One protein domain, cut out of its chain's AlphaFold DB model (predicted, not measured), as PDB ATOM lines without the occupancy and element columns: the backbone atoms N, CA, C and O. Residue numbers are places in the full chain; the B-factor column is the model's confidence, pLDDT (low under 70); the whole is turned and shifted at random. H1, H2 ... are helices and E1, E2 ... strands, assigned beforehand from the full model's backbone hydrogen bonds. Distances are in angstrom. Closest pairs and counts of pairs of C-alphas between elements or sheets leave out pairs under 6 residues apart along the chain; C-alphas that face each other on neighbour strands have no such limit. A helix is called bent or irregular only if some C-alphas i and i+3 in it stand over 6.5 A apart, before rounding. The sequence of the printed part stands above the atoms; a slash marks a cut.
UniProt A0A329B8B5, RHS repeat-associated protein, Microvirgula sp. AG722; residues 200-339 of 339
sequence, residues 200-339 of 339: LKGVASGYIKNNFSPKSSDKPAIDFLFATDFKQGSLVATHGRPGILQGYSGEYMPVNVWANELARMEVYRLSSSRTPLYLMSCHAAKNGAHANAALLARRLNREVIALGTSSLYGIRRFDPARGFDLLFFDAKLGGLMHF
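What this domain is: This is residues 200 to 339 of the 339 residues of the protein "RHS repeat-associated protein" of Microvirgula sp. AG722 (UniProt A0A329B8B5). One twisted sheet of seven strands is curled like part of a barrel and folded back on itself at the bent strand E1, with the long hairpin E8 and E9 making one leaf and E7, E6, E3 and E2 the other. H3 packs on the E7 and E6 end of the sheet, H2 packs over E2, and H1 lies next to H3 with the small hairpin E4 and E5 at its beginning; the loop of residues 214 to 219 sticks out. The printed part has 140 residues with three named helices and nine named strands, in the order E1 E2 E3 E4 E5 H1 H2 E6 H3 E7 E8 E9, and the class is mixed, helices and strands. The large sheet is mixed, in the order E7 E6 E3 E2 E1 E9 E8, and the small sheet of E4 and E5 is antiparallel. The whole is compact and rounded, with a radius of gyration of the C-alphas of 13.9 A and spans of 36 by 30 by 30 A.

Where its parts are: E1, residues 200 to 210, begins at C-alpha 200, (103.191, 178.424, 206.493), bends by 91 degrees at residue 206 and is 22.9 A long from first to last C-alpha. E2 is residues 224 to 230, 15.6 A, and E3 is residues 233 to 238, 16.8 A. The short strands E4, residues 244 to 246, and E5, residues 252 to 254, come next. H1, residues 255 to 264, begins at C-alpha 255, (87.283, 161.891, 215.541), and is 14.3 A long; H2 is residues 266 to 270. E6 is residues 277 to 281, 12.3 A; H3 is residues 292 to 300, 12.0 A; E7 is residues 304 to 307. E8, residues 311 to 319, is 22.9 A long, and E9, residues 323 to 330, is 22.1 A long and ends at C-alpha 330, (101.405, 172.401, 200.756).

How they stand to each other: E1, E2 and E3 form a meander, each strand the antiparallel neighbour of the one before; N 208 and O 226 are 3.0 A apart, and N 235 and O 227 are 3.0 A apart. E1 pairs in a staggered way, with E9 over residues 200 to 204 and with E2 over residues 205 to 210. E1 and E9 are antiparallel, with N 204 and O 324 at 3.0 A. E8 and E9 form a hairpin, with N 314 and O 327 at 3.1 A. In this folded sheet, one sheet bent back into two leaves, E7 E6 E3 E2 face E9 E8 with E1 as the hinge. E6 is parallel to E3, with N 278 and O 234 at 2.8 A, and E7 is parallel to E6, with N 305 and O 277 at 2.9 A. E6, H3 and E7 are a strand-helix-strand unit, two parallel neighbour strands with a helix between, and its crossover is right-handed. H3 is on the sheet at a height of 9.0 A, over E7 and only just over E6, on which 3 of its C-alphas fall; the closest C-alphas of H3 and E7, Ala 297 and Val 304, are 5.2 A apart. On the local plane H3 runs along the strands, at 17 degrees to E7. H2 is on the sheet at a height of 8.5 A, only just over E2, on which 3 of its 5 C-alphas fall; the closest C-alphas, Thr 228 and Val 267, are 6.4 A apart. H1 is not on this sheet but touches H3 at a steep tilt of 47 degrees, the same way, with the C-alphas of Ala 259 and Leu 296 closest at 6.4 A. H1 and H2 are close but not clearly touching. E4 and E5 form a hairpin, with N 245 and O 253 at 2.9 A. In H1, H2 and H3 every O i to N i+4 pair is within hydrogen-bond range.

The domain as a whole: The two C-alphas farthest apart, those of Ser 216 and Arg 274, are 40.1 A apart. The printed part has no cut, and residue 339 is the chain's last. The link from E1 to E2, 13 residues, is long. After E9, residues 337 to 338 pair antiparallel with residues 305 to 306 of E7. The mean pLDDT of the printed part is 70.7; 58 residues are under 70, among them residues 210 to 223 and 308 to 339.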
ATOM      1  N   LEU A 200     103.350 178.308 205.045       55.88
ATOM      2  CA  LEU A 200     103.191 178.424 206.493       55.88
ATOM      3  C   LEU A 200     104.533 178.159 207.187       55.88
ATOM      4  O   LEU A 200     104.993 177.025 207.298       55.88
ATOM      5  N   LYS A 201     105.161 179.233 207.674       57.47
ATOM      6  CA  LYS A 201     106.318 179.185 208.584       57.47
ATOM      7  C   LYS A 201     105.884 179.620 209.978       57.47
ATOM      8  O   LYS A 201     105.345 180.723 210.107       57.47
ATOM      9  N   GLY A 202     106.133 178.800 210.993       58.22
ATOM     10  CA  GLY A 202     105.852 179.138 212.387       58.22
ATOM     11  C   GLY A 202     106.823 178.460 213.348       58.22
ATOM     12  O   GLY A 202     107.331 177.377 213.063       58.22
ATOM     13  N   VAL A 203     107.078 179.124 214.473       59.06
ATOM     14  CA  VAL A 203     107.764 178.528 215.623       59.06
ATOM     15  C   VAL A 203     106.693 177.850 216.465       59.06
ATOM     16  O   VAL A 203     105.646 178.453 216.699       59.06
ATOM     17  N   ALA A 204     106.933 176.601 216.856       60.75
ATOM     18  CA  ALA A 204     106.050 175.864 217.747       60.75
ATOM     19  C   ALA A 204     106.708 175.675 219.118       60.75
ATOM     20  O   ALA A 204     107.857 175.230 219.185       60.75
ATOM     21  N   SER A 205     105.983 175.972 220.199       60.88
ATOM     22  CA  SER A 205     106.457 175.790 221.581       60.88
ATOM     23  C   SER A 205     105.436 175.043 222.456       60.88
ATOM     24  O   SER A 205     104.310 174.786 222.019       60.88
ATOM     25  N   GLY A 206     105.869 174.609 223.652       60.00
ATOM     26  CA  GLY A 206     105.048 173.898 224.643       60.00
ATOM     27  C   GLY A 206     104.334 172.678 224.064       60.00
ATOM     28  O   GLY A 206     103.113 172.688 223.903       60.00
ATOM     29  N   TYR A 207     105.105 171.663 223.674       65.50
ATOM     30  CA  TYR A 207     104.615 170.543 222.880       65.50
ATOM     31  C   TYR A 207     104.666 169.206 223.622       65.50
ATOM     32  O   TYR A 207     105.486 169.003 224.514       65.50
ATOM     33  N   ILE A 208     103.845 168.260 223.168       68.56
ATOM     34  CA  ILE A 208     104.022 166.827 223.431       68.56
ATOM     35  C   ILE A 208     104.210 166.107 222.106       68.56
ATOM     36  O   ILE A 208     103.525 166.400 221.124       68.56
ATOM     37  N   LYS A 209     105.155 165.171 222.074       70.94
ATOM     38  CA  LYS A 209     105.446 164.348 220.904       70.94
ATOM     39  C   LYS A 209     105.514 162.893 221.328       70.94
ATOM     40  O   LYS A 209     106.142 162.590 222.337       70.94
ATOM     41  N   ASN A 210     104.923 162.015 220.525       65.19
ATOM     42  CA  ASN A 210     105.116 160.582 220.667       65.19
ATOM     43  C   ASN A 210     105.560 159.959 219.342       65.19
ATOM     44  O   ASN A 210     105.059 160.325 218.276       65.19
ATOM     45  N   ASN A 211     106.508 159.030 219.437       59.69
ATOM     46  CA  ASN A 211     107.019 158.239 218.325       59.69
ATOM     47  C   ASN A 211     106.728 156.768 218.649       59.69
ATOM     48  O   ASN A 211     107.471 156.134 219.392       59.69
ATOM     49  N   PHE A 212     105.646 156.235 218.099       51.19
ATOM     50  CA  PHE A 212     105.235 154.842 218.252       51.19
ATOM     51  C   PHE A 212     105.956 153.883 217.316       51.19
ATOM     52  O   PHE A 212     105.934 152.677 217.559       51.19
ATOM     53  N   SER A 213     106.583 154.371 216.245       42.53
ATOM     54  CA  SER A 213     107.242 153.485 215.288       42.53
ATOM     55  C   SER A 213     108.772 153.543 215.350       42.53
ATOM     56  O   SER A 213     109.365 154.515 214.881       42.53
ATOM     57  N   PRO A 214     109.454 152.461 215.779       40.50
ATOM     58  CA  PRO A 214     110.832 152.192 215.394       40.50
ATOM     59  C   PRO A 214     110.839 151.555 213.993       40.50
ATOM     60  O   PRO A 214     111.339 150.452 213.792       40.50
ATOM     61  N   LYS A 215     110.216 152.190 212.993       39.06
ATOM     62  CA  LYS A 215     110.274 151.684 211.615       39.06
ATOM     63  C   LYS A 215     111.473 152.289 210.905       39.06
ATOM     64  O   LYS A 215     111.374 153.393 210.395       39.06
ATOM     65  N   SER A 216     112.577 151.533 210.908       39.19
ATOM     66  CA  SER A 216     113.410 151.095 209.763       39.19
ATOM     67  C   SER A 216     113.324 151.876 208.429       39.19
ATOM     68  O   SER A 216     113.378 151.299 207.343       39.19
ATOM     69  N   SER A 217     113.184 153.188 208.467       40.94
ATOM     70  CA  SER A 217     113.219 154.070 207.315       40.94
ATOM     71  C   SER A 217     113.807 155.377 207.808       40.94
ATOM     72  O   SER A 217     113.400 155.890 208.844       40.94
ATOM     73  N   ASP A 218     114.787 155.870 207.070       41.94
ATOM     74  CA  ASP A 218     115.701 156.987 207.325       41.94
ATOM     75  C   ASP A 218     115.032 158.373 207.530       41.94
ATOM     76  O   ASP A 218     115.599 159.419 207.219       41.94
ATOM     77  N   LYS A 219     113.772 158.421 207.987       43.25
ATOM     78  CA  LYS A 219     112.972 159.635 208.168       43.25
ATOM     79  C   LYS A 219     112.183 159.571 209.482       43.25
ATOM     80  O   LYS A 219     111.367 158.666 209.645       43.25
ATOM     81  N   PRO A 220     112.344 160.542 210.400       46.03
ATOM     82  CA  PRO A 220     111.559 160.598 211.629       46.03
ATOM     83  C   PRO A 220     110.093 160.932 211.306       46.03
ATOM     84  O   PRO A 220     109.721 162.098 211.155       46.03
ATOM     85  N   ALA A 221     109.252 159.904 211.188       51.03
ATOM     86  CA  ALA A 221     107.805 160.066 211.161       51.03
ATOM     87  C   ALA A 221     107.335 160.505 212.555       51.03
ATOM     88  O   ALA A 221     107.762 159.953 213.566       51.03
ATOM     89  N   ILE A 222     106.518 161.553 212.613       56.75
ATOM     90  CA  ILE A 222     105.891 161.995 213.856       56.75
ATOM     91  C   ILE A 222     104.516 161.342 213.900       56.75
ATOM     92  O   ILE A 222     103.657 161.711 213.102       56.75
ATOM     93  N   ASP A 223     104.315 160.398 214.814       69.94
ATOM     94  CA  ASP A 223     103.027 159.707 214.940       69.94
ATOM     95  C   ASP A 223     101.973 160.621 215.594       69.94
ATOM     96  O   ASP A 223     100.805 160.644 215.194       69.94
ATOM     97  N   PHE A 224     102.405 161.443 216.560       77.44
ATOM     98  CA  PHE A 224     101.583 162.480 217.181       77.44
ATOM     99  C   PHE A 224     102.434 163.662 217.673       77.44
ATOM    100  O   PHE A 224     103.451 163.472 218.344       77.44
ATOM    101  N   LEU A 225     101.991 164.887 217.386       80.62
ATOM    102  CA  LEU A 225     102.532 166.137 217.922       80.62
ATOM    103  C   LEU A 225     101.393 167.097 218.237       80.62
ATOM    104  O   LEU A 225     100.589 167.404 217.362       80.62
ATOM    105  N   PHE A 226     101.392 167.638 219.448       84.25
ATOM    106  CA  PHE A 226     100.585 168.797 219.812       84.25
ATOM    107  C   PHE A 226     101.519 169.934 220.199       84.25
ATOM    108  O   PHE A 226     102.399 169.710 221.021       84.25
ATOM    109  N   ALA A 227     101.328 171.132 219.653       83.06
ATOM    110  CA  ALA A 227     102.019 172.345 220.071       83.06
ATOM    111  C   ALA A 227     101.011 173.400 220.530       83.06
ATOM    112  O   ALA A 227     100.031 173.678 219.833       83.06
ATOM    113  N   THR A 228     101.266 173.981 221.701       81.69
ATOM    114  CA  THR A 228     100.372 174.951 222.349       81.69
ATOM    115  C   THR A 228     100.377 176.307 221.665       81.69
ATOM    116  O   THR A 228      99.311 176.907 221.546       81.69
ATOM    117  N   ASP A 229     101.531 176.746 221.172       79.38
ATOM    118  CA  ASP A 229     101.681 178.013 220.462       79.38
ATOM    119  C   ASP A 229     102.206 177.767 219.047       79.38
ATOM    120  O   ASP A 229     103.321 177.286 218.862       79.38
ATOM    121  N   PHE A 230     101.373 178.063 218.052       78.38
ATOM    122  CA  PHE A 230     101.709 178.066 216.636       78.38
ATOM    123  C   PHE A 230     100.794 179.046 215.896       78.38
ATOM    124  O   PHE A 230      99.578 178.862 215.872       78.38
ATOM    125  N   LYS A 231     101.362 180.076 215.249       75.75
ATOM    126  CA  LYS A 231     100.599 181.083 214.472       75.75
ATOM    127  C   LYS A 231      99.464 181.736 215.281       75.75
ATOM    128  O   LYS A 231      98.374 181.926 214.756       75.75
ATOM    129  N   GLN A 232      99.726 182.089 216.545       82.00
ATOM    130  CA  GLN A 232      98.727 182.622 217.493       82.00
ATOM    131  C   GLN A 232      97.635 181.610 217.886       82.00
ATOM    132  O   GLN A 232      96.712 181.960 218.611       82.00
ATOM    133  N   GLY A 233      97.736 180.363 217.423       85.69
ATOM    134  CA  GLY A 233      96.843 179.251 217.712       85.69
ATOM    135  C   GLY A 233      97.611 178.042 218.231       85.69
ATOM    136  O   GLY A 233      98.662 178.179 218.849       85.69
ATOM    137  N   SER A 234      97.095 176.849 217.965       88.62
ATOM    138  CA  SER A 234      97.757 175.593 218.336       88.62
ATOM    139  C   SER A 234      97.823 174.652 217.155       88.62
ATOM    140  O   SER A 234      96.980 174.719 216.266       88.62
ATOM    141  N   LEU A 235      98.815 173.773 217.132       86.38
ATOM    142  CA  LEU A 235      99.037 172.843 216.028       86.38
ATOM    143  C   LEU A 235      98.901 171.411 216.519       86.38
ATOM    144  O   LEU A 235      99.503 171.042 217.525       86.38
ATOM    145  N   VAL A 236      98.188 170.590 215.754       87.19
ATOM    146  CA  VAL A 236      98.204 169.137 215.913       87.19
ATOM    147  C   VAL A 236      98.646 168.481 214.624       87.19
ATOM    148  O   VAL A 236      98.020 168.687 213.589       87.19
ATOM    149  N   ALA A 237      99.690 167.661 214.693       82.12
ATOM    150  CA  ALA A 237     100.099 166.784 213.607       82.12
ATOM    151  C   ALA A 237      99.906 165.322 214.013       82.12
ATOM    152  O   ALA A 237     100.414 164.884 215.042       82.12
ATOM    153  N   THR A 238      99.146 164.574 213.216       83.31
ATOM    154  CA  THR A 238      98.857 163.157 213.465       83.31
ATOM    155  C   THR A 238      98.460 162.435 212.177       83.31
ATOM    156  O   THR A 238      98.124 163.058 211.168       83.31
ATOM    157  N   HIS A 239      98.454 161.106 212.182       83.81
ATOM    158  CA  HIS A 239      97.895 160.328 211.085       83.81
ATOM    159  C   HIS A 239      96.361 160.303 211.120       83.81
ATOM    160  O   HIS A 239      95.714 160.449 212.155       83.81
ATOM    161  N   GLY A 240      95.754 160.113 209.947       80.44
ATOM    162  CA  GLY A 240      94.302 160.135 209.803       80.44
ATOM    163  C   GLY A 240      93.781 159.291 208.644       80.44
ATOM    164  O   GLY A 240      94.449 159.050 207.637       80.44
ATOM    165  N   ARG A 241      92.551 158.825 208.788       83.12
ATOM    166  CA  ARG A 241      91.732 158.203 207.741       83.12
ATOM    167  C   ARG A 241      90.374 158.916 207.743       83.12
ATOM    168  O   ARG A 241      90.114 159.682 208.670       83.12
ATOM    169  N   PRO A 242      89.512 158.735 206.733       83.62
ATOM    170  CA  PRO A 242      88.181 159.338 206.760       83.62
ATOM    171  C   PRO A 242      87.437 159.019 208.072       83.62
ATOM    172  O   PRO A 242      87.165 157.855 208.352       83.62
ATOM    173  N   GLY A 243      87.161 160.039 208.893       84.81
ATOM    174  CA  GLY A 243      86.445 159.924 210.170       84.81
ATOM    175  C   GLY A 243      87.259 159.406 211.365       84.81
ATOM    176  O   GLY A 243      86.697 159.246 212.449       84.81
ATOM    177  N   ILE A 244      88.563 159.152 211.202       88.25
ATOM    178  CA  ILE A 244      89.420 158.513 212.214       88.25
ATOM    179  C   ILE A 244      90.762 159.252 212.310       88.25
ATOM    180  O   ILE A 244      91.375 159.566 211.287       88.25
ATOM    181  N   LEU A 245      91.245 159.488 213.529       88.50
ATOM    182  CA  LEU A 245      92.555 160.084 213.820       88.50
ATOM    183  C   LEU A 245      93.360 159.174 214.749       88.50
ATOM    184  O   LEU A 245      92.784 158.395 215.510       88.50
ATOM    185  N   GLN A 246      94.685 159.262 214.675       86.25
ATOM    186  CA  GLN A 246      95.568 158.538 215.583       86.25
ATOM    187  C   GLN A 246      95.778 159.343 216.878       86.25
ATOM    188  O   GLN A 246      96.082 160.534 216.852       86.25
ATOM    189  N   GLY A 247      95.547 158.722 218.029       84.25
ATOM    190  CA  GLY A 247      95.713 159.340 219.344       84.25
ATOM    191  C   GLY A 247      97.171 159.440 219.786       84.25
ATOM    192  O   GLY A 247      98.084 158.925 219.135       84.25
ATOM    193  N   TYR A 248      97.383 160.053 220.953       78.69
ATOM    194  CA  TYR A 248      98.699 160.104 221.598       78.69
ATOM    195  C   TYR A 248      99.184 158.724 222.064       78.69
ATOM    196  O   TYR A 248     100.371 158.570 222.315       78.69
ATOM    197  N   SER A 249      98.297 157.732 222.182       77.50
ATOM    198  CA  SER A 249      98.612 156.323 222.464       77.50
ATOM    199  C   SER A 249      98.979 155.509 221.214       77.50
ATOM    200  O   SER A 249      99.275 154.321 221.319       77.50
ATOM    201  N   GLY A 250      98.937 156.120 220.024       76.56
ATOM    202  CA  GLY A 250      99.178 155.433 218.757       76.56
ATOM    203  C   GLY A 250      97.963 154.659 218.237       76.56
ATOM    204  O   GLY A 250      98.008 154.152 217.113       76.56
ATOM    205  N   GLU A 251      96.863 154.604 218.988       83.75
ATOM    206  CA  GLU A 251      95.623 153.961 218.558       83.75
ATOM    207  C   GLU A 251      94.819 154.843 217.598       83.75
ATOM    208  O   GLU A 251      94.737 156.061 217.748       83.75
ATOM    209  N   TYR A 252      94.195 154.216 216.602       85.75
ATOM    210  CA  TYR A 252      93.289 154.892 215.678       85.75
ATOM    211  C   TYR A 252      91.877 154.889 216.248       85.75
ATOM    212  O   TYR A 252      91.316 153.827 216.500       85.75
ATOM    213  N   MET A 253      91.274 156.066 216.382       91.56
ATOM    214  CA  MET A 253      89.946 156.205 216.972       91.56
ATOM    215  C   MET A 253      89.072 157.210 216.211       91.56
ATOM    216  O   MET A 253      89.591 158.092 215.516       91.56
ATOM    217  N   PRO A 254      87.736 157.103 216.319       92.69
ATOM    218  CA  PRO A 254      86.827 158.053 215.689       92.69
ATOM    219  C   PRO A 254      87.103 159.487 216.151       92.69
ATOM    220  O   PRO A 254      87.358 159.710 217.335       92.69
ATOM    221  N   VAL A 255      86.977 160.468 215.250       90.88
ATOM    222  CA  VAL A 255      87.283 161.891 215.541       90.88
ATOM    223  C   VAL A 255      86.569 162.400 216.800       90.88
ATOM    224  O   VAL A 255      87.150 163.153 217.573       90.88
ATOM    225  N   ASN A 256      85.337 161.955 217.060       89.69
ATOM    226  CA  ASN A 256      84.579 162.356 218.251       89.69
ATOM    227  C   ASN A 256      85.212 161.869 219.562       89.69
ATOM    228  O   ASN A 256      85.204 162.593 220.557       89.69
ATOM    229  N   VAL A 257      85.738 160.641 219.565       91.88
ATOM    230  CA  VAL A 257      86.438 160.055 220.717       91.88
ATOM    231  C   VAL A 257      87.788 160.741 220.879       91.88
ATOM    232  O   VAL A 257      88.107 161.216 221.966       91.88
ATOM    233  N   TRP A 258      88.505 160.905 219.767       93.12
ATOM    234  CA  TRP A 258      89.793 161.583 219.714       93.12
ATOM    235  C   TRP A 258      89.725 163.013 220.263       93.12
ATOM    236  O   TRP A 258      90.562 163.425 221.057       93.12
ATOM    237  N   ALA A 259      88.686 163.769 219.899       91.12
ATOM    238  CA  ALA A 259      88.482 165.131 220.379       91.12
ATOM    239  C   ALA A 259      88.275 165.188 221.901       91.12
ATOM    240  O   ALA A 259      88.761 166.106 222.557       91.12
ATOM    241  N   ASN A 260      87.573 164.201 222.468       90.62
ATOM    242  CA  ASN A 260      87.390 164.104 223.915       90.62
ATOM    243  C   ASN A 260      88.706 163.773 224.623       90.62
ATOM    244  O   ASN A 260      88.948 164.291 225.711       90.62
ATOM    245  N   GLU A 261      89.535 162.916 224.026       88.94
ATOM    246  CA  GLU A 261      90.863 162.601 224.552       88.94
ATOM    247  C   GLU A 261      91.765 163.835 224.514       88.94
ATOM    248  O   GLU A 261      92.337 164.202 225.539       88.94
ATOM    249  N   LEU A 262      91.798 164.543 223.382       88.19
ATOM    250  CA  LEU A 262      92.558 165.780 223.240       88.19
ATOM    251  C   LEU A 262      92.121 166.830 224.270       88.19
ATOM    252  O   LEU A 262      92.965 167.417 224.936       88.19
ATOM    253  N   ALA A 263      90.812 167.029 224.451       87.44
ATOM    254  CA  ALA A 263      90.273 167.995 225.408       87.44
ATOM    255  C   ALA A 263      90.652 167.701 226.873       87.44
ATOM    256  O   ALA A 263      90.604 168.598 227.717       87.44
ATOM    257  N   ARG A 264      91.028 166.454 227.189       87.62
ATOM    258  CA  ARG A 264      91.504 166.048 228.520       87.62
ATOM    259  C   ARG A 264      93.003 166.260 228.711       87.62
ATOM    260  O   ARG A 264      93.449 166.269 229.855       87.62
ATOM    261  N   MET A 265      93.774 166.432 227.638       84.25
ATOM    262  CA  MET A 265      95.214 166.649 227.740       84.25
ATOM    263  C   MET A 265      95.505 168.023 228.349       84.25
ATOM    264  O   MET A 265      94.953 169.039 227.925       84.25
ATOM    265  N   GLU A 266      96.422 168.068 229.314       82.25
ATOM    266  CA  GLU A 266      96.830 169.313 229.973       82.25
ATOM    267  C   GLU A 266      97.362 170.340 228.964       82.25
ATOM    268  O   GLU A 266      96.962 171.500 228.990       82.25
ATOM    269  N   VAL A 267      98.148 169.890 227.983       79.00
ATOM    270  CA  VAL A 267      98.640 170.743 226.892       79.00
ATOM    271  C   VAL A 267      97.523 171.402 226.085       79.00
ATOM    272  O   VAL A 267      97.666 172.543 225.666       79.00
ATOM    273  N   TYR A 268      96.381 170.742 225.893       84.75
ATOM    274  CA  TYR A 268      95.257 171.357 225.195       84.75
ATOM    275  C   TYR A 268      94.558 172.393 226.078       84.75
ATOM    276  O   TYR A 268      94.102 173.415 225.583       84.75
ATOM    277  N   ARG A 269      94.510 172.170 227.395       83.50
ATOM    278  CA  ARG A 269      93.947 173.138 228.349       83.50
ATOM    279  C   ARG A 269      94.816 174.384 228.513       83.50
ATOM    280  O   ARG A 269      94.282 175.450 228.799       83.50
ATOM    281  N   LEU A 270      96.130 174.247 228.331       80.06
ATOM    282  CA  LEU A 270      97.075 175.367 228.275       80.06
ATOM    283  C   LEU A 270      96.961 176.158 226.962       80.06
ATOM    284  O   LEU A 270      97.371 177.314 226.893       80.06
ATOM    285  N   SER A 271      96.385 175.547 225.926       80.50
ATOM    286  CA  SER A 271      96.064 176.206 224.667       80.50
ATOM    287  C   SER A 271      94.769 177.021 224.781       80.50
ATOM    288  O   SER A 271      93.776 176.589 225.366       80.50
ATOM    289  N   SER A 272      94.755 178.213 224.181       77.12
ATOM    290  CA  SER A 272      93.550 179.043 224.131       77.12
ATOM    291  C   SER A 272      92.496 178.423 223.212       77.12
ATOM    292  O   SER A 272      92.734 178.218 222.024       77.12
ATOM    293  N   SER A 273      91.288 178.182 223.723       73.88
ATOM    294  CA  SER A 273      90.150 177.724 222.911       73.88
ATOM    295  C   SER A 273      89.591 178.800 221.972       73.88
ATOM    296  O   SER A 273      88.809 178.483 221.082       73.88
ATOM    297  N   ARG A 274      89.995 180.066 222.154       81.69
ATOM    298  CA  ARG A 274      89.570 181.204 221.320       81.69
ATOM    299  C   ARG A 274      90.410 181.383 220.059       81.69
ATOM    300  O   ARG A 274      90.053 182.191 219.212       81.69
ATOM    301  N   THR A 275      91.537 180.686 219.960       87.75
ATOM    302  CA  THR A 275      92.459 180.789 218.828       87.75
ATOM    303  C   THR A 275      92.362 179.545 217.950       87.75
ATOM    304  O   THR A 275      91.976 178.482 218.445       87.75
ATOM    305  N   PRO A 276      92.692 179.618 216.652       89.19
ATOM    306  CA  PRO A 276      92.490 178.492 215.747       89.19
ATOM    307  C   PRO A 276      93.332 177.268 216.132       89.19
ATOM    308  O   PRO A 276      94.428 177.380 216.691       89.19
ATOM    309  N   LEU A 277      92.808 176.082 215.822       89.88
ATOM    310  CA  LEU A 277      93.522 174.813 215.900       89.88
ATOM    311  C   LEU A 277      93.913 174.367 214.488       89.88
ATOM    312  O   LEU A 277      93.065 174.016 213.674       89.88
ATOM    313  N   TYR A 278      95.202 174.341 214.192       87.75
ATOM    314  CA  TYR A 278      95.720 173.842 212.927       87.75
ATOM    315  C   TYR A 278      95.795 172.314 212.978       87.75
ATOM    316  O   TYR A 278      96.568 171.758 213.756       87.75
ATOM    317  N   LEU A 279      94.997 171.625 212.155       87.00
ATOM    318  CA  LEU A 279      95.000 170.165 212.058       87.00
ATOM    319  C   LEU A 279      95.789 169.714 210.830       87.00
ATOM    320  O   LEU A 279      95.351 169.884 209.692       87.00
ATOM    321  N   MET A 280      96.914 169.056 211.075       81.31
ATOM    322  CA  MET A 280      97.721 168.389 210.069       81.31
ATOM    323  C   MET A 280      97.514 166.882 210.163       81.31
ATOM    324  O   MET A 280      98.084 166.211 211.021       81.31
ATOM    325  N   SER A 281      96.693 166.334 209.272       79.12
ATOM    326  CA  SER A 281      96.491 164.891 209.228       79.12
ATOM    327  C   SER A 281      96.083 164.365 207.870       79.12
ATOM    328  O   SER A 281      95.622 165.087 206.975       79.12
ATOM    329  N   CYS A 282      96.217 163.047 207.728       78.38
ATOM    330  CA  CYS A 282      95.640 162.365 206.593       78.38
ATOM    331  C   CYS A 282      94.123 162.551 206.530       78.38
ATOM    332  O   CYS A 282      93.411 162.229 207.472       78.38
ATOM    333  N   HIS A 283      93.633 163.081 205.403       75.00
ATOM    334  CA  HIS A 283      92.223 163.442 205.202       75.00
ATOM    335  C   HIS A 283      91.713 164.600 206.087       75.00
ATOM    336  O   HIS A 283      90.503 164.735 206.247       75.00
ATOM    337  N   ALA A 284      92.594 165.484 206.583       77.94
ATOM    338  CA  ALA A 284      92.198 166.651 207.387       77.94
ATOM    339  C   ALA A 284      91.118 167.523 206.718       77.94
ATOM    340  O   ALA A 284      90.136 167.860 207.371       77.94
ATOM    341  N   ALA A 285      91.274 167.827 205.421       76.75
ATOM    342  CA  ALA A 285      90.352 168.655 204.625       76.75
ATOM    343  C   ALA A 285      89.525 167.861 203.589       76.75
ATOM    344  O   ALA A 285      88.745 168.434 202.828       76.75
ATOM    345  N   LYS A 286      89.730 166.542 203.480       71.50
ATOM    346  CA  LYS A 286      89.062 165.730 202.450       71.50
ATOM    347  C   LYS A 286      87.626 165.426 202.876       71.50
ATOM    348  O   LYS A 286      87.418 165.028 204.013       71.50
ATOM    349  N   ASN A 287      86.682 165.527 201.939       69.12
ATOM    350  CA  ASN A 287      85.236 165.296 202.118       69.12
ATOM    351  C   ASN A 287      84.446 166.452 202.772       69.12
ATOM    352  O   ASN A 287      83.369 166.219 203.322       69.12
ATOM    353  N   GLY A 288      84.936 167.697 202.686       69.94
ATOM    354  CA  GLY A 288      84.166 168.899 203.042       69.94
ATOM    355  C   GLY A 288      83.630 168.862 204.477       69.94
ATOM    356  O   GLY A 288      84.400 168.715 205.420       69.94
ATOM    357  N   ALA A 289      82.307 168.932 204.656       64.88
ATOM    358  CA  ALA A 289      81.673 168.876 205.979       64.88
ATOM    359  C   ALA A 289      81.978 167.583 206.766       64.88
ATOM    360  O   ALA A 289      81.916 167.583 207.993       64.88
ATOM    361  N   HIS A 290      82.325 166.485 206.091       72.56
ATOM    362  CA  HIS A 290      82.706 165.215 206.723       72.56
ATOM    363  C   HIS A 290      84.223 165.048 206.872       72.56
ATOM    364  O   HIS A 290      84.694 163.963 207.213       72.56
ATOM    365  N   ALA A 291      84.995 166.102 206.604       83.38
ATOM    366  CA  ALA A 291      86.426 166.095 206.831       83.38
ATOM    367  C   ALA A 291      86.746 165.996 208.325       83.38
ATOM    368  O   ALA A 291      85.983 166.461 209.178       83.38
ATOM    369  N   ASN A 292      87.908 165.425 208.646       86.81
ATOM    370  CA  ASN A 292      88.333 165.276 210.037       86.81
ATOM    371  C   ASN A 292      88.392 166.635 210.754       86.81
ATOM    372  O   ASN A 292      87.996 166.714 211.911       86.81
ATOM    373  N   ALA A 293      88.796 167.706 210.059       87.00
ATOM    374  CA  ALA A 293      88.784 169.059 210.613       87.00
ATOM    375  C   ALA A 293      87.368 169.563 210.921       87.00
ATOM    376  O   ALA A 293      87.132 170.059 212.015       87.00
ATOM    377  N   ALA A 294      86.406 169.363 210.016       86.19
ATOM    378  CA  ALA A 294      85.021 169.796 210.208       86.19
ATOM    379  C   ALA A 294      84.294 169.025 211.326       86.19
ATOM    380  O   ALA A 294      83.434 169.567 212.022       86.19
ATOM    381  N   LEU A 295      84.622 167.744 211.508       89.00
ATOM    382  CA  LEU A 295      84.135 166.954 212.642       89.00
ATOM    383  C   LEU A 295      84.769 167.429 213.955       89.00
ATOM    384  O   LEU A 295      84.081 167.555 214.969       89.00
ATOM    385  N   LEU A 296      86.065 167.742 213.922       90.12
ATOM    386  CA  LEU A 296      86.802 168.219 215.084       90.12
ATOM    387  C   LEU A 296      86.350 169.619 215.523       90.12
ATOM    388  O   LEU A 296      86.140 169.826 216.715       90.12
ATOM    389  N   ALA A 297      86.128 170.539 214.580       90.50
ATOM    390  CA  ALA A 297      85.650 171.898 214.843       90.50
ATOM    391  C   ALA A 297      84.310 171.885 215.576       90.50
ATOM    392  O   ALA A 297      84.151 172.509 216.626       90.50
ATOM    393  N   ARG A 298      83.375 171.061 215.085       89.06
ATOM    394  CA  ARG A 298      82.069 170.858 215.721       89.06
ATOM    395  C   ARG A 298      82.182 170.259 217.115       89.06
ATOM    396  O   ARG A 298      81.416 170.632 217.998       89.06
ATOM    397  N   ARG A 299      83.115 169.327 217.326       91.06
ATOM    398  CA  ARG A 299      83.244 168.645 218.617       91.06
ATOM    399  C   ARG A 299      83.955 169.486 219.675       91.06
ATOM    400  O   ARG A 299      83.570 169.419 220.838       91.06
ATOM    401  N   LEU A 300      84.971 170.252 219.283       89.69
ATOM    402  CA  LEU A 300      85.734 171.121 220.182       89.69
ATOM    403  C   LEU A 300      85.110 172.511 220.349       89.69
ATOM    404  O   LEU A 300      85.547 173.252 221.224       89.69
ATOM    405  N   ASN A 301      84.114 172.860 219.527       90.56
ATOM    406  CA  ASN A 301      83.552 174.210 219.439       90.56
ATOM    407  C   ASN A 301      84.656 175.275 219.290       90.56
ATOM    408  O   ASN A 301      84.709 176.263 220.022       90.56
ATOM    409  N   ARG A 302      85.592 175.003 218.380       89.75
ATOM    410  CA  ARG A 302      86.810 175.780 218.136       89.75
ATOM    411  C   ARG A 302      87.079 175.774 216.638       89.75
ATOM    412  O   ARG A 302      86.911 174.730 216.018       89.75
ATOM    413  N   GLU A 303      87.516 176.901 216.080       89.69
ATOM    414  CA  GLU A 303      87.918 176.976 214.668       89.69
ATOM    415  C   GLU A 303      89.041 175.966 214.392       89.69
ATOM    416  O   GLU A 303      90.060 175.965 215.095       89.69
ATOM    417  N   VAL A 304      88.865 175.110 213.379       88.31
ATOM    418  CA  VAL A 304      89.890 174.148 212.957       88.31
ATOM    419  C   VAL A 304      90.299 174.427 211.519       88.31
ATOM    420  O   VAL A 304      89.525 174.264 210.578       88.31
ATOM    421  N   ILE A 305      91.569 174.779 211.338       86.56
ATOM    422  CA  ILE A 305      92.149 175.044 210.022       86.56
ATOM    423  C   ILE A 305      92.851 173.776 209.546       86.56
ATOM    424  O   ILE A 305      93.827 173.319 210.145       86.56
ATOM    425  N   ALA A 306      92.350 173.190 208.462       82.25
ATOM    426  CA  ALA A 306      92.884 171.945 207.932       82.25
ATOM    427  C   ALA A 306      94.119 172.184 207.050       82.25
ATOM    428  O   ALA A 306      94.061 172.938 206.077       82.25
ATOM    429  N   LEU A 307      95.215 171.477 207.340       74.25
ATOM    430  CA  LEU A 307      96.423 171.441 206.516       74.25
ATOM    431  C   LEU A 307      96.429 170.154 205.676       74.25
ATOM    432  O   LEU A 307      96.349 169.045 206.208       74.25
ATOM    433  N   GLY A 308      96.482 170.289 204.348       60.19
ATOM    434  CA  GLY A 308      96.408 169.162 203.416       60.19
ATOM    435  C   GLY A 308      97.603 168.203 203.516       60.19
ATOM    436  O   GLY A 308      98.730 168.608 203.784       60.19
ATOM    437  N   THR A 309      97.383 166.914 203.234       51.22
ATOM    438  CA  THR A 309      98.401 165.833 203.271       51.22
ATOM    439  C   THR A 309      99.543 165.944 202.279       51.22
ATOM    440  O   THR A 309     100.509 165.197 202.367       51.22
ATOM    441  N   SER A 310      99.410 166.816 201.287       46.19
ATOM    442  CA  SER A 310     100.495 167.185 200.381       46.19
ATOM    443  C   SER A 310     101.519 168.104 201.050       46.19
ATOM    444  O   SER A 310     102.494 168.479 200.407       46.19
ATOM    445  N   SER A 311     101.311 168.461 202.322       47.09
ATOM    446  CA  SER A 311     102.206 169.329 203.068       47.09
ATOM    447  C   SER A 311     103.508 168.619 203.441       47.09
ATOM    448  O   SER A 311     103.547 167.842 204.394       47.09
ATOM    449  N   LEU A 312     104.585 168.894 202.701       41.78
ATOM    450  CA  LEU A 312     105.951 168.557 203.107       41.78
ATOM    451  C   LEU A 312     106.272 169.357 204.376       41.78
ATOM    452  O   LEU A 312     106.255 170.589 204.341       41.78
ATOM    453  N   TYR A 313     106.551 168.668 205.485       47.09
ATOM    454  CA  TYR A 313     107.045 169.297 206.709       47.09
ATOM    455  C   TYR A 313     108.523 168.975 206.919       47.09
ATOM    456  O   TYR A 313     108.967 167.846 206.719       47.09
ATOM    457  N   GLY A 314     109.285 169.981 207.336       42.25
ATOM    458  CA  GLY A 314     110.654 169.818 207.810       42.25
ATOM    459  C   GLY A 314     110.795 170.449 209.188       42.25
ATOM    460  O   GLY A 314     110.501 171.634 209.349       42.25
ATOM    461  N   ILE A 315     111.252 169.671 210.173       48.75
ATOM    462  CA  ILE A 315     111.725 170.216 211.450       48.75
ATOM    463  C   ILE A 315     113.169 170.654 211.224       48.75
ATOM    464  O   ILE A 315     114.033 169.814 210.977       48.75
ATOM    465  N   ARG A 316     113.436 171.963 211.259       43.56
ATOM    466  CA  ARG A 316     114.777 172.490 210.952       43.56
ATOM    467  C   ARG A 316     115.752 172.399 212.113       43.56
ATOM    468  O   ARG A 316     116.925 172.115 211.888       43.56
ATOM    469  N   ARG A 317     115.298 172.724 213.322       44.94
ATOM    470  CA  ARG A 317     116.131 172.803 214.526       44.94
ATOM    471  C   ARG A 317     115.294 172.495 215.755       44.94
ATOM    472  O   ARG A 317     114.193 173.020 215.890       44.94
ATOM    473  N   PHE A 318     115.838 171.645 216.617       50.12
ATOM    474  CA  PHE A 318     115.341 171.383 217.958       50.12
ATOM    475  C   PHE A 318     116.135 172.257 218.925       50.12
ATOM    476  O   PHE A 318     117.339 172.051 219.065       50.12
ATOM    477  N   ASP A 319     115.485 173.226 219.563       53.56
ATOM    478  CA  ASP A 319     116.055 173.950 220.695       53.56
ATOM    479  C   ASP A 319     115.132 173.741 221.908       53.56
ATOM    480  O   ASP A 319     114.004 174.243 221.912       53.56
ATOM    481  N   PRO A 320     115.565 173.003 222.946       47.88
ATOM    482  CA  PRO A 320     114.729 172.745 224.113       47.88
ATOM    483  C   PRO A 320     114.332 174.024 224.872       47.88
ATOM    484  O   PRO A 320     113.339 173.997 225.593       47.88
ATOM    485  N   ALA A 321     115.040 175.146 224.681       48.78
ATOM    486  CA  ALA A 321     114.705 176.434 225.290       48.78
ATOM    487  C   ALA A 321     113.833 177.340 224.398       48.78
ATOM    488  O   ALA A 321     113.222 178.280 224.904       48.78
ATOM    489  N   ARG A 322     113.781 177.104 223.076       52.34
ATOM    490  CA  ARG A 322     113.126 178.005 222.100       52.34
ATOM    491  C   ARG A 322     112.060 177.342 221.219       52.34
ATOM    492  O   ARG A 322     111.424 178.031 220.425       52.34
ATOM    493  N   GLY A 323     111.832 176.038 221.370       57.00
ATOM    494  CA  GLY A 323     110.889 175.274 220.554       57.00
ATOM    495  C   GLY A 323     111.515 174.782 219.248       57.00
ATOM    496  O   GLY A 323     112.735 174.636 219.138       57.00
ATOM    497  N   PHE A 324     110.683 174.501 218.246       58.22
ATOM    498  CA  PHE A 324     111.171 174.080 216.930       58.22
ATOM    499  C   PHE A 324     110.646 174.963 215.812       58.22
ATOM    500  O   PHE A 324     109.476 175.357 215.790       58.22
ATOM    501  N   ASP A 325     111.514 175.179 214.828       53.47
ATOM    502  CA  ASP A 325     111.142 175.769 213.551       53.47
ATOM    503  C   ASP A 325     110.447 174.719 212.682       53.47
ATOM    504  O   ASP A 325     111.089 173.788 212.173       53.47
ATOM    505  N   LEU A 326     109.140 174.901 212.484       56.62
ATOM    506  CA  LEU A 326     108.347 174.121 211.545       56.62
ATOM    507  C   LEU A 326     108.140 174.913 210.253       56.62
ATOM    508  O   LEU A 326     107.627 176.037 210.229       56.62
ATOM    509  N   LEU A 327     108.555 174.290 209.153       49.81
ATOM    510  CA  LEU A 327     108.303 174.759 207.798       49.81
ATOM    511  C   LEU A 327     107.346 173.800 207.111       49.81
ATOM    512  O   LEU A 327     107.651 172.612 207.003       49.81
ATOM    513  N   PHE A 328     106.230 174.339 206.627       55.22
ATOM    514  CA  PHE A 328     105.220 173.596 205.888       55.22
ATOM    515  C   PHE A 328     105.125 174.096 204.449       55.22
ATOM    516  O   PHE A 328     105.051 175.302 204.198       55.22
ATOM    517  N   PHE A 329     105.081 173.149 203.516       44.06
ATOM    518  CA  PHE A 329     104.855 173.397 202.095       44.06
ATOM    519  C   PHE A 329     103.692 172.551 201.600       44.06
ATOM    520  O   PHE A 329     103.896 171.362 201.371       44.06
ATOM    521  N   ASP A 330     102.508 173.133 201.391       47.22
ATOM    522  CA  ASP A 330     101.405 172.401 200.756       47.22
ATOM    523  C   ASP A 330     101.687 172.212 199.259       47.22
ATOM    524  O   ASP A 330     101.629 173.157 198.472       47.22
ATOM    525  N   ALA A 331     102.036 170.985 198.856       39.59
ATOM    526  CA  ALA A 331     102.357 170.663 197.466       39.59
ATOM    527  C   ALA A 331     101.123 170.617 196.543       39.59
ATOM    528  O   ALA A 331     101.280 170.536 195.325       39.59
ATOM    529  N   LYS A 332      99.896 170.682 197.083       42.62
ATOM    530  CA  LYS A 332      98.701 170.962 196.283       42.62
ATOM    531  C   LYS A 332      98.402 172.447 196.404       42.62
ATOM    532  O   LYS A 332      98.185 172.961 197.489       42.62
ATOM    533  N   LEU A 333      98.357 173.124 195.261       40.69
ATOM    534  CA  LEU A 333      98.053 174.551 195.075       40.69
ATOM    535  C   LEU A 333      96.629 174.982 195.528       40.69
ATOM    536  O   LEU A 333      96.062 175.927 194.985       40.69
ATOM    537  N   GLY A 334      96.022 174.299 196.496       37.31
ATOM    538  CA  GLY A 334      94.735 174.620 197.106       37.31
ATOM    539  C   GLY A 334      94.679 173.929 198.460       37.31
ATOM    540  O   GLY A 334      94.933 172.737 198.542       37.31
ATOM    541  N   GLY A 335      94.393 174.570 199.577       47.72
ATOM    542  CA  GLY A 335      93.764 175.843 199.895       47.72
ATOM    543  C   GLY A 335      93.417 175.670 201.368       47.72
ATOM    544  O   GLY A 335      92.859 174.632 201.724       47.72
ATOM    545  N   LEU A 336      93.844 176.587 202.236       48.94
ATOM    546  CA  LEU A 336      93.529 176.487 203.660       48.94
ATOM    547  C   LEU A 336      92.007 176.469 203.790       48.94
ATOM    548  O   LEU A 336      91.338 177.424 203.398       48.94
ATOM    549  N   MET A 337      91.462 175.346 204.251       49.59
ATOM    550  CA  MET A 337      90.031 175.223 204.480       49.59
ATOM    551  C   MET A 337      89.777 175.507 205.953       49.59
ATOM    552  O   MET A 337      90.286 174.802 206.830       49.59
ATOM    553  N   HIS A 338      89.032 176.580 206.185       54.50
ATOM    554  CA  HIS A 338      88.547 176.978 207.494       54.50
ATOM    555  C   HIS A 338      87.246 176.228 207.759       54.50
ATOM    556  O   HIS A 338      86.354 176.220 206.904       54.50
ATOM    557  N   PHE A 339      87.170 175.576 208.913       51.09
ATOM    558  CA  PHE A 339      86.010 174.817 209.358       51.09
ATOM    559  C   PHE A 339      85.656 175.165 210.801       51.09
ATOM    560  O   PHE A 339      86.579 175.465 211.598       51.09
TER     561      PHE A 339